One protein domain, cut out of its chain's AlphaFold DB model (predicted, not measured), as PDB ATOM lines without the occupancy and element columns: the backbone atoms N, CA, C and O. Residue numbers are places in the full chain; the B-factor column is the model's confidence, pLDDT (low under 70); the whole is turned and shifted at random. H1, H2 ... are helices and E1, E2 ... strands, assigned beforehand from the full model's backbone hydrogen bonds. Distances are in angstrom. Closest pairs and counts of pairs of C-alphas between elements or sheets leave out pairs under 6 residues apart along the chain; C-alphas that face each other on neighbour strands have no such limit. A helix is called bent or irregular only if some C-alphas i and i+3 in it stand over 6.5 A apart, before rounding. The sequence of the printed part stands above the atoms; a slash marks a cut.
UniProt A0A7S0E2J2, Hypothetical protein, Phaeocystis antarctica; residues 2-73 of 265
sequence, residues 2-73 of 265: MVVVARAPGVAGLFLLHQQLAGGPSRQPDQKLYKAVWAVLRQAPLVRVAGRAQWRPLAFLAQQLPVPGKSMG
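This is residues 2 to 73 of the 265 residues of the protein "Hypothetical protein" of Phaeocystis antarctica (UniProt A0A7S0E2J2). Three helices run roughly side by side along the longest axis as a small, loosely packed bundle, their centres making a triangle: the long H1 and the shorter H2 and H3. A small hairpin of two strands, E1 and E2, sits at one end, near the first residues of H1, and the link from H1 to H2 turns at the other end. The printed part has 72 residues with three named helices and two named strands, in the order H1, H2, E1, E2, H3; the sheet E1 - E2 is antiparallel and the class is mostly helix. The whole is compact, with a radius of gyration of the C-alphas of 12.3 A, and spans 36 by 26 by 18 A.

H1, residues 2 to 22, is irregular: C-alphas 6 and 9 are 7.1 A apart, and it has a kink of 34 degrees near residue 9. H2, residues 31 to 42, only just touches H1, with 3 pairs of C-alphas within 8 A; the closest are those of Ala 8 and Leu 41, 6.8 A apart. These two form a helical hairpin, opposite ways at a shallow tilt of 24 degrees. E1, residues 47 to 50, has its C-alpha of Val 47 5.9 A from that of Val 5 in H1, the closest of the two elements. E2, residues 53 to 55, forms an antiparallel hairpin with E1 at 143 degrees; N 47 and O 55 are within hydrogen-bond range at 3.0 A, and N 55 and O 47 at 2.8 A. E2 is apart from H2. H3, residues 57 to 64, touches H1 with the latter's residues 8 to 16 alone, the same way at a shallow tilt of 15 degrees; the closest C-alphas, those of Pro 9 and Pro 57, are 7.0 A apart. H3 touches H2 with the latter's residues 38 to 42 alone; the closest C-alphas, those of Leu 41 and Leu 58, are 6.4 A apart. Their tilt of 37 degrees is only just steep, and they run opposite ways. Every O i to N i+4 pair is within hydrogen-bond range in H2 and H3, but 13 of 17 in H1.

H1 begins at C-alpha 2, (88.404, 107.850, 131.343), and measures 30.9 A. H2, residues 31 to 42, measures 16.0 A. E1, residues 47 to 50, measures 9.5 A from C-alpha 47 at (95.446, 114.453, 133.186), and E2, residues 53 to 55, measures 6.6 A. H3, residues 57 to 64, measures 10.5 A and ends at C-alpha 64, (112.203, 115.770, 128.739).

The two C-alphas farthest apart are those of Arg 27 and Gly 51, at 36.3 A. The printed part has no cut and no long link; the link from H1 to H2 is short, with 8 residues, and the other links are tight. The mean pLDDT of the printed part is 75.1, and residues 2 to 7, 23 to 29 and 66 to 72 are under 70.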
ATOM      1  N   MET A   2      87.971 107.755 129.927       36.38
ATOM      2  CA  MET A   2      88.404 107.850 131.343       36.38
ATOM      3  C   MET A   2      89.519 106.878 131.796       36.38
ATOM      4  O   MET A   2      90.402 107.275 132.547       36.38
ATOM      5  N   VAL A   3      89.520 105.622 131.328       35.62
ATOM      6  CA  VAL A   3      90.545 104.619 131.707       35.62
ATOM      7  C   VAL A   3      91.916 104.931 131.091       35.62
ATOM      8  O   VAL A   3      92.951 104.625 131.680       35.62
ATOM      9  N   VAL A   4      91.932 105.596 129.932       45.84
ATOM     10  CA  VAL A   4      93.168 106.018 129.252       45.84
ATOM     11  C   VAL A   4      93.842 107.158 130.027       45.84
ATOM     12  O   VAL A   4      95.063 107.196 130.135       45.84
ATOM     13  N   VAL A   5      93.047 108.026 130.663       55.34
ATOM     14  CA  VAL A   5      93.530 109.185 131.434       55.34
ATOM     15  C   VAL A   5      94.320 108.757 132.676       55.34
ATOM     16  O   VAL A   5      95.363 109.334 132.954       55.34
ATOM     17  N   ALA A   6      93.888 107.713 133.391       55.81
ATOM     18  CA  ALA A   6      94.575 107.263 134.611       55.81
ATOM     19  C   ALA A   6      95.936 106.592 134.339       55.81
ATOM     20  O   ALA A   6      96.828 106.639 135.181       55.81
ATOM     21  N   ARG A   7      96.105 105.971 133.164       66.94
ATOM     22  CA  ARG A   7      97.337 105.250 132.790       66.94
ATOM     23  C   ARG A   7      98.331 106.103 132.005       66.94
ATOM     24  O   ARG A   7      99.490 105.716 131.899       66.94
ATOM     25  N   ALA A   8      97.909 107.260 131.495       71.56
ATOM     26  CA  ALA A   8      98.759 108.205 130.772       71.56
ATOM     27  C   ALA A   8     100.093 108.543 131.481       71.56
ATOM     28  O   ALA A   8     101.126 108.491 130.810       71.56
ATOM     29  N   PRO A   9     100.135 108.817 132.805       77.69
ATOM     30  CA  PRO A   9     101.400 109.046 133.511       77.69
ATOM     31  C   PRO A   9     102.303 107.822 133.551       77.69
ATOM     32  O   PRO A   9     103.507 107.953 133.355       77.69
ATOM     33  N   GLY A  10     101.726 106.630 133.712       80.88
ATOM     34  CA  GLY A  10     102.483 105.382 133.651       80.88
ATOM     35  C   GLY A  10     103.100 105.143 132.274       80.88
ATOM     36  O   GLY A  10     104.266 104.781 132.187       80.88
ATOM     37  N   VAL A  11     102.354 105.401 131.193       82.75
ATOM     38  CA  VAL A  11     102.848 105.213 129.818       82.75
ATOM     39  C   VAL A  11     103.974 106.193 129.490       82.75
ATOM     40  O   VAL A  11     105.001 105.778 128.958       82.75
ATOM     41  N   ALA A  12     103.819 107.477 129.827       82.75
ATOM     42  CA  ALA A  12     104.881 108.454 129.588       82.75
ATOM     43  C   ALA A  12     106.116 108.161 130.450       82.75
ATOM     44  O   ALA A  12     107.228 108.190 129.938       82.75
ATOM     45  N   GLY A  13     105.925 107.835 131.734       83.00
ATOM     46  CA  GLY A  13     107.015 107.492 132.645       83.00
ATOM     47  C   GLY A  13     107.781 106.245 132.204       83.00
ATOM     48  O   GLY A  13     109.007 106.266 132.174       83.00
ATOM     49  N   LEU A  14     107.079 105.190 131.780       84.69
ATOM     50  CA  LEU A  14     107.703 103.973 131.256       84.69
ATOM     51  C   LEU A  14     108.470 104.241 129.958       84.69
ATOM     52  O   LEU A  14     109.557 103.705 129.773       84.69
ATOM     53  N   PHE A  15     107.929 105.080 129.071       83.12
ATOM     54  CA  PHE A  15     108.630 105.472 127.851       83.12
ATOM     55  C   PHE A  15     109.917 106.245 128.163       83.12
ATOM     56  O   PHE A  15     110.962 105.929 127.597       83.12
ATOM     57  N   LEU A  16     109.870 107.207 129.092       82.25
ATOM     58  CA  LEU A  16     111.066 107.923 129.544       82.25
ATOM     59  C   LEU A  16     112.096 106.980 130.161       82.25
ATOM     60  O   LEU A  16     113.271 107.055 129.817       82.25
ATOM     61  N   LEU A  17     111.648 106.069 131.026       84.62
ATOM     62  CA  LEU A  17     112.511 105.079 131.660       84.62
ATOM     63  C   LEU A  17     113.168 104.168 130.616       84.62
ATOM     64  O   LEU A  17     114.370 103.940 130.673       84.62
ATOM     65  N   HIS A  18     112.405 103.693 129.628       83.62
ATOM     66  CA  HIS A  18     112.940 102.897 128.527       83.62
ATOM     67  C   HIS A  18     114.014 103.664 127.747       83.62
ATOM     68  O   HIS A  18     115.053 103.093 127.431       83.62
ATOM     69  N   GLN A  19     113.799 104.950 127.457       78.44
ATOM     70  CA  GLN A  19     114.808 105.771 126.781       78.44
ATOM     71  C   GLN A  19     116.065 105.937 127.643       78.44
ATOM     72  O   GLN A  19     117.161 105.715 127.142       78.44
ATOM     73  N   GLN A  20     115.914 106.232 128.937       77.62
ATOM     74  CA  GLN A  20     117.037 106.382 129.871       77.62
ATOM     75  C   GLN A  20     117.842 105.088 130.062       77.62
ATOM     76  O   GLN A  20     119.056 105.150 130.246       77.62
ATOM     77  N   LEU A  21     117.187 103.925 130.002       78.69
ATOM     78  CA  LEU A  21     117.834 102.614 130.107       78.69
ATOM     79  C   LEU A  21     118.494 102.165 128.791       78.69
ATOM     80  O   LEU A  21     119.563 101.561 128.824       78.69
ATOM     81  N   ALA A  22     117.873 102.427 127.636       70.69
ATOM     82  CA  ALA A  22     118.322 101.925 126.329       70.69
ATOM     83  C   ALA A  22     119.423 102.779 125.669       70.69
ATOM     84  O   ALA A  22     120.134 102.326 124.765       70.69
ATOM     85  N   GLY A  23     119.573 104.027 126.090       62.03
ATOM     86  CA  GLY A  23     120.646 104.896 125.647       62.03
ATOM     87  C   GLY A  23     120.799 106.014 126.653       62.03
ATOM     88  O   GLY A  23     119.859 106.765 126.878       62.03
ATOM     89  N   GLY A  24     121.981 106.141 127.253       61.03
ATOM     90  CA  GLY A  24     122.304 107.297 128.085       61.03
ATOM     91  C   GLY A  24     122.026 108.636 127.368       61.03
ATOM     92  O   GLY A  24     121.701 108.650 126.178       61.03
ATOM     93  N   PRO A  25     122.206 109.782 128.049       58.84
ATOM     94  CA  PRO A  25     121.649 111.110 127.715       58.84
ATOM     95  C   PRO A  25     121.936 111.699 126.314       58.84
ATOM     96  O   PRO A  25     121.499 112.805 126.018       58.84
ATOM     97  N   SER A  26     122.659 110.993 125.445       54.34
ATOM     98  CA  SER A  26     123.089 111.428 124.115       54.34
ATOM     99  C   SER A  26     122.421 110.672 122.947       54.34
ATOM    100  O   SER A  26     122.573 111.073 121.793       54.34
ATOM    101  N   ARG A  27     121.655 109.591 123.189       65.75
ATOM    102  CA  ARG A  27     121.025 108.821 122.097       65.75
ATOM    103  C   ARG A  27     119.684 109.433 121.676       65.75
ATOM    104  O   ARG A  27     118.810 109.661 122.507       65.75
ATOM    105  N   GLN A  28     119.513 109.679 120.373       64.94
ATOM    106  CA  GLN A  28     118.256 110.191 119.818       64.94
ATOM    107  C   GLN A  28     117.096 109.207 120.069       64.94
ATOM    108  O   GLN A  28     117.282 108.000 119.890       64.94
ATOM    109  N   PRO A  29     115.901 109.699 120.448       68.31
ATOM    110  CA  PRO A  29     114.760 108.838 120.728       68.31
ATOM    111  C   PRO A  29     114.256 108.126 119.478       68.31
ATOM    112  O   PRO A  29     114.197 108.711 118.395       68.31
ATOM    113  N   ASP A  30     113.801 106.883 119.652       75.19
ATOM    114  CA  ASP A  30     113.087 106.152 118.604       75.19
ATOM    115  C   ASP A  30     111.848 106.945 118.157       75.19
ATOM    116  O   ASP A  30     110.840 107.063 118.865       75.19
ATOM    117  N   GLN A  31     111.939 107.498 116.948       79.06
ATOM    118  CA  GLN A  31     110.946 108.400 116.388       79.06
ATOM    119  C   GLN A  31     109.594 107.707 116.159       79.06
ATOM    120  O   GLN A  31     108.556 108.374 116.202       79.06
ATOM    121  N   LYS A  32     109.575 106.386 115.921       81.94
ATOM    122  CA  LYS A  32     108.334 105.627 115.691       81.94
ATOM    123  C   LYS A  32     107.556 105.470 116.992       81.94
ATOM    124  O   LYS A  32     106.370 105.801 117.040       81.94
ATOM    125  N   LEU A  33     108.240 105.040 118.053       80.94
ATOM    126  CA  LEU A  33     107.650 104.908 119.385       80.94
ATOM    127  C   LEU A  33     107.220 106.269 119.939       80.94
ATOM    128  O   LEU A  33     106.110 106.392 120.453       80.94
ATOM    129  N   TYR A  34     108.038 107.311 119.757       83.12
ATOM    130  CA  TYR A  34     107.688 108.664 120.190       83.12
ATOM    131  C   TYR A  34     106.403 109.169 119.520       83.12
ATOM    132  O   TYR A  34     105.501 109.649 120.203       83.12
ATOM    133  N   LYS A  35     106.265 108.999 118.196       84.88
ATOM    134  CA  LYS A  35     105.039 109.368 117.464       84.88
ATOM    135  C   LYS A  35     103.812 108.597 117.963       84.88
ATOM    136  O   LYS A  35     102.747 109.194 118.113       84.88
ATOM    137  N   ALA A  36     103.955 107.302 118.250       85.75
ATOM    138  CA  ALA A  36     102.865 106.482 118.777       85.75
ATOM    139  C   ALA A  36     102.424 106.946 120.177       85.75
ATOM    140  O   ALA A  36     101.235 107.166 120.412       85.75
ATOM    141  N   VAL A  37     103.376 107.173 121.089       84.75
ATOM    142  CA  VAL A  37     103.096 107.676 122.445       84.75
ATOM    143  C   VAL A  37     102.481 109.076 122.389       84.75
ATOM    144  O   VAL A  37     101.491 109.348 123.072       84.75
ATOM    145  N   TRP A  38     102.996 109.949 121.522       85.88
ATOM    146  CA  TRP A  38     102.451 111.285 121.303       85.88
ATOM    147  C   TRP A  38     100.997 111.244 120.815       85.88
ATOM    148  O   TRP A  38     100.158 111.996 121.314       85.88
ATOM    149  N   ALA A  39     100.663 110.336 119.892       85.44
ATOM    150  CA  ALA A  39      99.297 110.160 119.400       85.44
ATOM    151  C   ALA A  39      98.325 109.719 120.510       85.44
ATOM    152  O   ALA A  39      97.205 110.229 120.580       85.44
ATOM    153  N   VAL A  40      98.761 108.831 121.410       86.31
ATOM    154  CA  VAL A  40      97.958 108.398 122.567       86.31
ATOM    155  C   VAL A  40      97.739 109.556 123.542       86.31
ATOM    156  O   VAL A  40      96.607 109.824 123.947       86.31
ATOM    157  N   LEU A  41      98.793 110.301 123.881       84.88
ATOM    158  CA  LEU A  41      98.701 111.424 124.822       84.88
ATOM    159  C   LEU A  41      97.940 112.628 124.247       84.88
ATOM    160  O   LEU A  41      97.336 113.391 124.999       84.88
ATOM    161  N   ARG A  42      97.878 112.773 122.918       84.56
ATOM    162  CA  ARG A  42      97.079 113.807 122.238       84.56
ATOM    163  C   ARG A  42      95.572 113.666 122.482       84.56
ATOM    164  O   ARG A  42      94.852 114.664 122.384       84.56
ATOM    165  N   GLN A  43      95.097 112.466 122.820       83.62
ATOM    166  CA  GLN A  43      93.694 112.218 123.171       83.62
ATOM    167  C   GLN A  43      93.326 112.757 124.563       83.62
ATOM    168  O   GLN A  43      92.157 113.035 124.817       83.62
ATOM    169  N   ALA A  44      94.307 112.914 125.455       80.75
ATOM    170  CA  ALA A  44      94.118 113.387 126.823       80.75
ATOM    171  C   ALA A  44      95.270 114.329 127.232       80.75
ATOM    172  O   ALA A  44      96.152 113.936 127.999       80.75
ATOM    173  N   PRO A  45      95.281 115.579 126.729       81.06
ATOM    174  CA  PRO A  45      96.379 116.518 126.969       81.06
ATOM    175  C   PRO A  45      96.429 117.045 128.412       81.06
ATOM    176  O   PRO A  45      97.449 117.598 128.823       81.06
ATOM    177  N   LEU A  46      95.348 116.870 129.180       83.62
ATOM    178  CA  LEU A  46      95.251 117.242 130.587       83.62
ATOM    179  C   LEU A  46      94.808 116.034 131.404       83.62
ATOM    180  O   LEU A  46      93.708 115.508 131.231       83.62
ATOM    181  N   VAL A  47      95.681 115.598 132.309       84.38
ATOM    182  CA  VAL A  47      95.446 114.453 133.186       84.38
ATOM    183  C   VAL A  47      95.443 114.941 134.625       84.38
ATOM    184  O   VAL A  47      96.363 115.620 135.063       84.38
ATOM    185  N   ARG A  48      94.415 114.592 135.393       79.88
ATOM    186  CA  ARG A  48      94.367 114.915 136.824       79.88
ATOM    187  C   ARG A  48      95.171 113.880 137.606       79.88
ATOM    188  O   ARG A  48      94.850 112.700 137.522       79.88
ATOM    189  N   VAL A  49      96.163 114.325 138.377       76.19
ATOM    190  CA  VAL A  49      97.012 113.433 139.187       76.19
ATOM    191  C   VAL A  49      96.479 113.338 140.612       76.19
ATOM    192  O   VAL A  49      96.131 112.254 141.070       76.19
ATOM    193  N   ALA A  50      96.345 114.475 141.299       73.06
ATOM    194  CA  ALA A  50      95.835 114.518 142.665       73.06
ATOM    195  C   ALA A  50      95.155 115.861 142.962       73.06
ATOM    196  O   ALA A  50      95.723 116.929 142.743       73.06
ATOM    197  N   GLY A  51      93.928 115.816 143.488       74.31
ATOM    198  CA  GLY A  51      93.183 117.009 143.893       74.31
ATOM    199  C   GLY A  51      93.027 118.046 142.771       74.31
ATOM    200  O   GLY A  51      92.298 117.816 141.797       74.31
ATOM    201  N   ARG A  52      93.679 119.202 142.962       70.62
ATOM    202  CA  ARG A  52      93.711 120.328 142.013       70.62
ATOM    203  C   ARG A  52      94.834 120.219 140.983       70.62
ATOM    204  O   ARG A  52      94.695 120.837 139.941       70.62
ATOM    205  N   ALA A  53      95.876 119.436 141.257       77.44
ATOM    206  CA  ALA A  53      97.036 119.328 140.387       77.44
ATOM    207  C   ALA A  53      96.682 118.558 139.112       77.44
ATOM    208  O   ALA A  53      96.318 117.368 139.153       77.44
ATOM    209  N   GLN A  54      96.796 119.240 137.978       82.69
ATOM    210  CA  GLN A  54      96.799 118.603 136.675       82.69
ATOM    211  C   GLN A  54      98.222 118.484 136.147       82.69
ATOM    212  O   GLN A  54      99.096 119.307 136.387       82.69
ATOM    213  N   TRP A  55      98.442 117.420 135.397       84.50
ATOM    214  CA  TRP A  55      99.679 117.158 134.703       84.50
ATOM    215  C   TRP A  55      99.422 117.215 133.202       84.50
ATOM    216  O   TRP A  55      98.377 116.770 132.717       84.50
ATOM    217  N   ARG A  56     100.378 117.802 132.478       86.81
ATOM    218  CA  ARG A  56     100.353 117.998 131.024       86.81
ATOM    219  C   ARG A  56     101.317 117.005 130.384       86.81
ATOM    220  O   ARG A  56     102.505 117.316 130.281       86.81
ATOM    221  N   PRO A  57     100.843 115.833 129.930       84.81
ATOM    222  CA  PRO A  57     101.738 114.777 129.470       84.81
ATOM    223  C   PRO A  57     102.543 115.198 128.237       84.81
ATOM    224  O   PRO A  57     103.726 114.896 128.133       84.81
ATOM    225  N   LEU A  58     101.918 115.944 127.319       85.00
ATOM    226  CA  LEU A  58     102.562 116.409 126.088       85.00
ATOM    227  C   LEU A  58     103.650 117.456 126.357       85.00
ATOM    228  O   LEU A  58     104.726 117.383 125.772       85.00
ATOM    229  N   ALA A  59     103.382 118.412 127.252       85.69
ATOM    230  CA  ALA A  59     104.365 119.428 127.628       85.69
ATOM    231  C   ALA A  59     105.550 118.790 128.364       85.69
ATOM    232  O   ALA A  59     106.697 119.131 128.102       85.69
ATOM    233  N   PHE A  60     105.266 117.812 129.226       85.81
ATOM    234  CA  PHE A  60     106.287 117.050 129.928       85.81
ATOM    235  C   PHE A  60     107.177 116.247 128.969       85.81
ATOM    236  O   PHE A  60     108.396 116.340 129.062       85.81
ATOM    237  N   LEU A  61     106.603 115.522 128.003       83.69
ATOM    238  CA  LEU A  61     107.405 114.810 127.001       83.69
ATOM    239  C   LEU A  61     108.263 115.755 126.159       83.69
ATOM    240  O   LEU A  61     109.436 115.468 125.949       83.69
ATOM    241  N   ALA A  62     107.702 116.884 125.722       83.50
ATOM    242  CA  ALA A  62     108.437 117.862 124.925       83.50
ATOM    243  C   ALA A  62     109.601 118.512 125.699       83.50
ATOM    244  O   ALA A  62     110.594 118.900 125.089       83.50
ATOM    245  N   GLN A  63     109.486 118.633 127.026       83.69
ATOM    246  CA  GLN A  63     110.555 119.140 127.892       83.69
ATOM    247  C   GLN A  63     111.644 118.095 128.153       83.69
ATOM    248  O   GLN A  63     112.821 118.438 128.165       83.69
ATOM    249  N   GLN A  64     111.260 116.836 128.380       80.69
ATOM    250  CA  GLN A  64     112.203 115.770 128.739       80.69
ATOM    251  C   GLN A  64     112.917 115.169 127.519       80.69
ATOM    252  O   GLN A  64     114.047 114.707 127.642       80.69
ATOM    253  N   LEU A  65     112.282 115.176 126.342       76.38
ATOM    254  CA  LEU A  65     112.888 114.763 125.076       76.38
ATOM    255  C   LEU A  65     112.586 115.788 123.978       76.38
ATOM    256  O   LEU A  65     111.593 115.646 123.256       76.38
ATOM    257  N   PRO A  66     113.443 116.808 123.805       67.69
ATOM    258  CA  PRO A  66     113.313 117.745 122.701       67.69
ATOM    259  C   PRO A  66     113.648 117.035 121.383       67.69
ATOM    260  O   PRO A  66     114.804 116.927 120.979       67.69
ATOM    261  N   VAL A  67     112.624 116.529 120.696       67.94
ATOM    262  CA  VAL A  67     112.778 116.004 119.335       67.94
ATOM    263  C   VAL A  67     112.836 117.192 118.368       67.94
ATOM    264  O   VAL A  67     111.907 118.005 118.366       67.94
ATOM    265  N   PRO A  68     113.876 117.324 117.522       57.72
ATOM    266  CA  PRO A  68     113.942 118.399 116.539       57.72
ATOM    267  C   PRO A  68     112.799 118.249 115.524       57.72
ATOM    268  O   PRO A  68     112.772 117.326 114.712       57.72
ATOM    269  N   GLY A  69     111.812 119.146 115.591       61.97
ATOM    270  CA  GLY A  69     110.682 119.174 114.662       61.97
ATOM    271  C   GLY A  69     109.565 120.132 115.084       61.97
ATOM    272  O   GLY A  69     109.079 120.083 116.211       61.97
ATOM    273  N   LYS A  70     109.092 120.968 114.147       58.81
ATOM    274  CA  LYS A  70     108.031 121.977 114.373       58.81
ATOM    275  C   LYS A  70     106.696 121.392 114.873       58.81
ATOM    276  O   LYS A  70     105.933 122.089 115.526       58.81
ATOM    277  N   SER A  71     106.409 120.119 114.583       63.31
ATOM    278  CA  SER A  71     105.108 119.486 114.864       63.31
ATOM    279  C   SER A  71     104.963 118.886 116.270       63.31
ATOM    280  O   SER A  71     103.835 118.614 116.682       63.31
ATOM    281  N   MET A  72     106.057 118.625 116.991       67.19
ATOM    282  CA  MET A  72     106.039 117.894 118.273       67.19
ATOM    283  C   MET A  72     106.801 118.643 119.374       67.19
ATOM    284  O   MET A  72     107.407 118.039 120.253       67.19
ATOM    285  N   GLY A  73     106.780 119.974 119.291       75.44
ATOM    286  CA  GLY A  73     107.392 120.861 120.272       75.44
ATOM    287  C   GLY A  73     106.446 121.263 121.413       75.44
ATOM    288  O   GLY A  73     105.240 120.989 121.366       75.44
TER     289      GLY A  73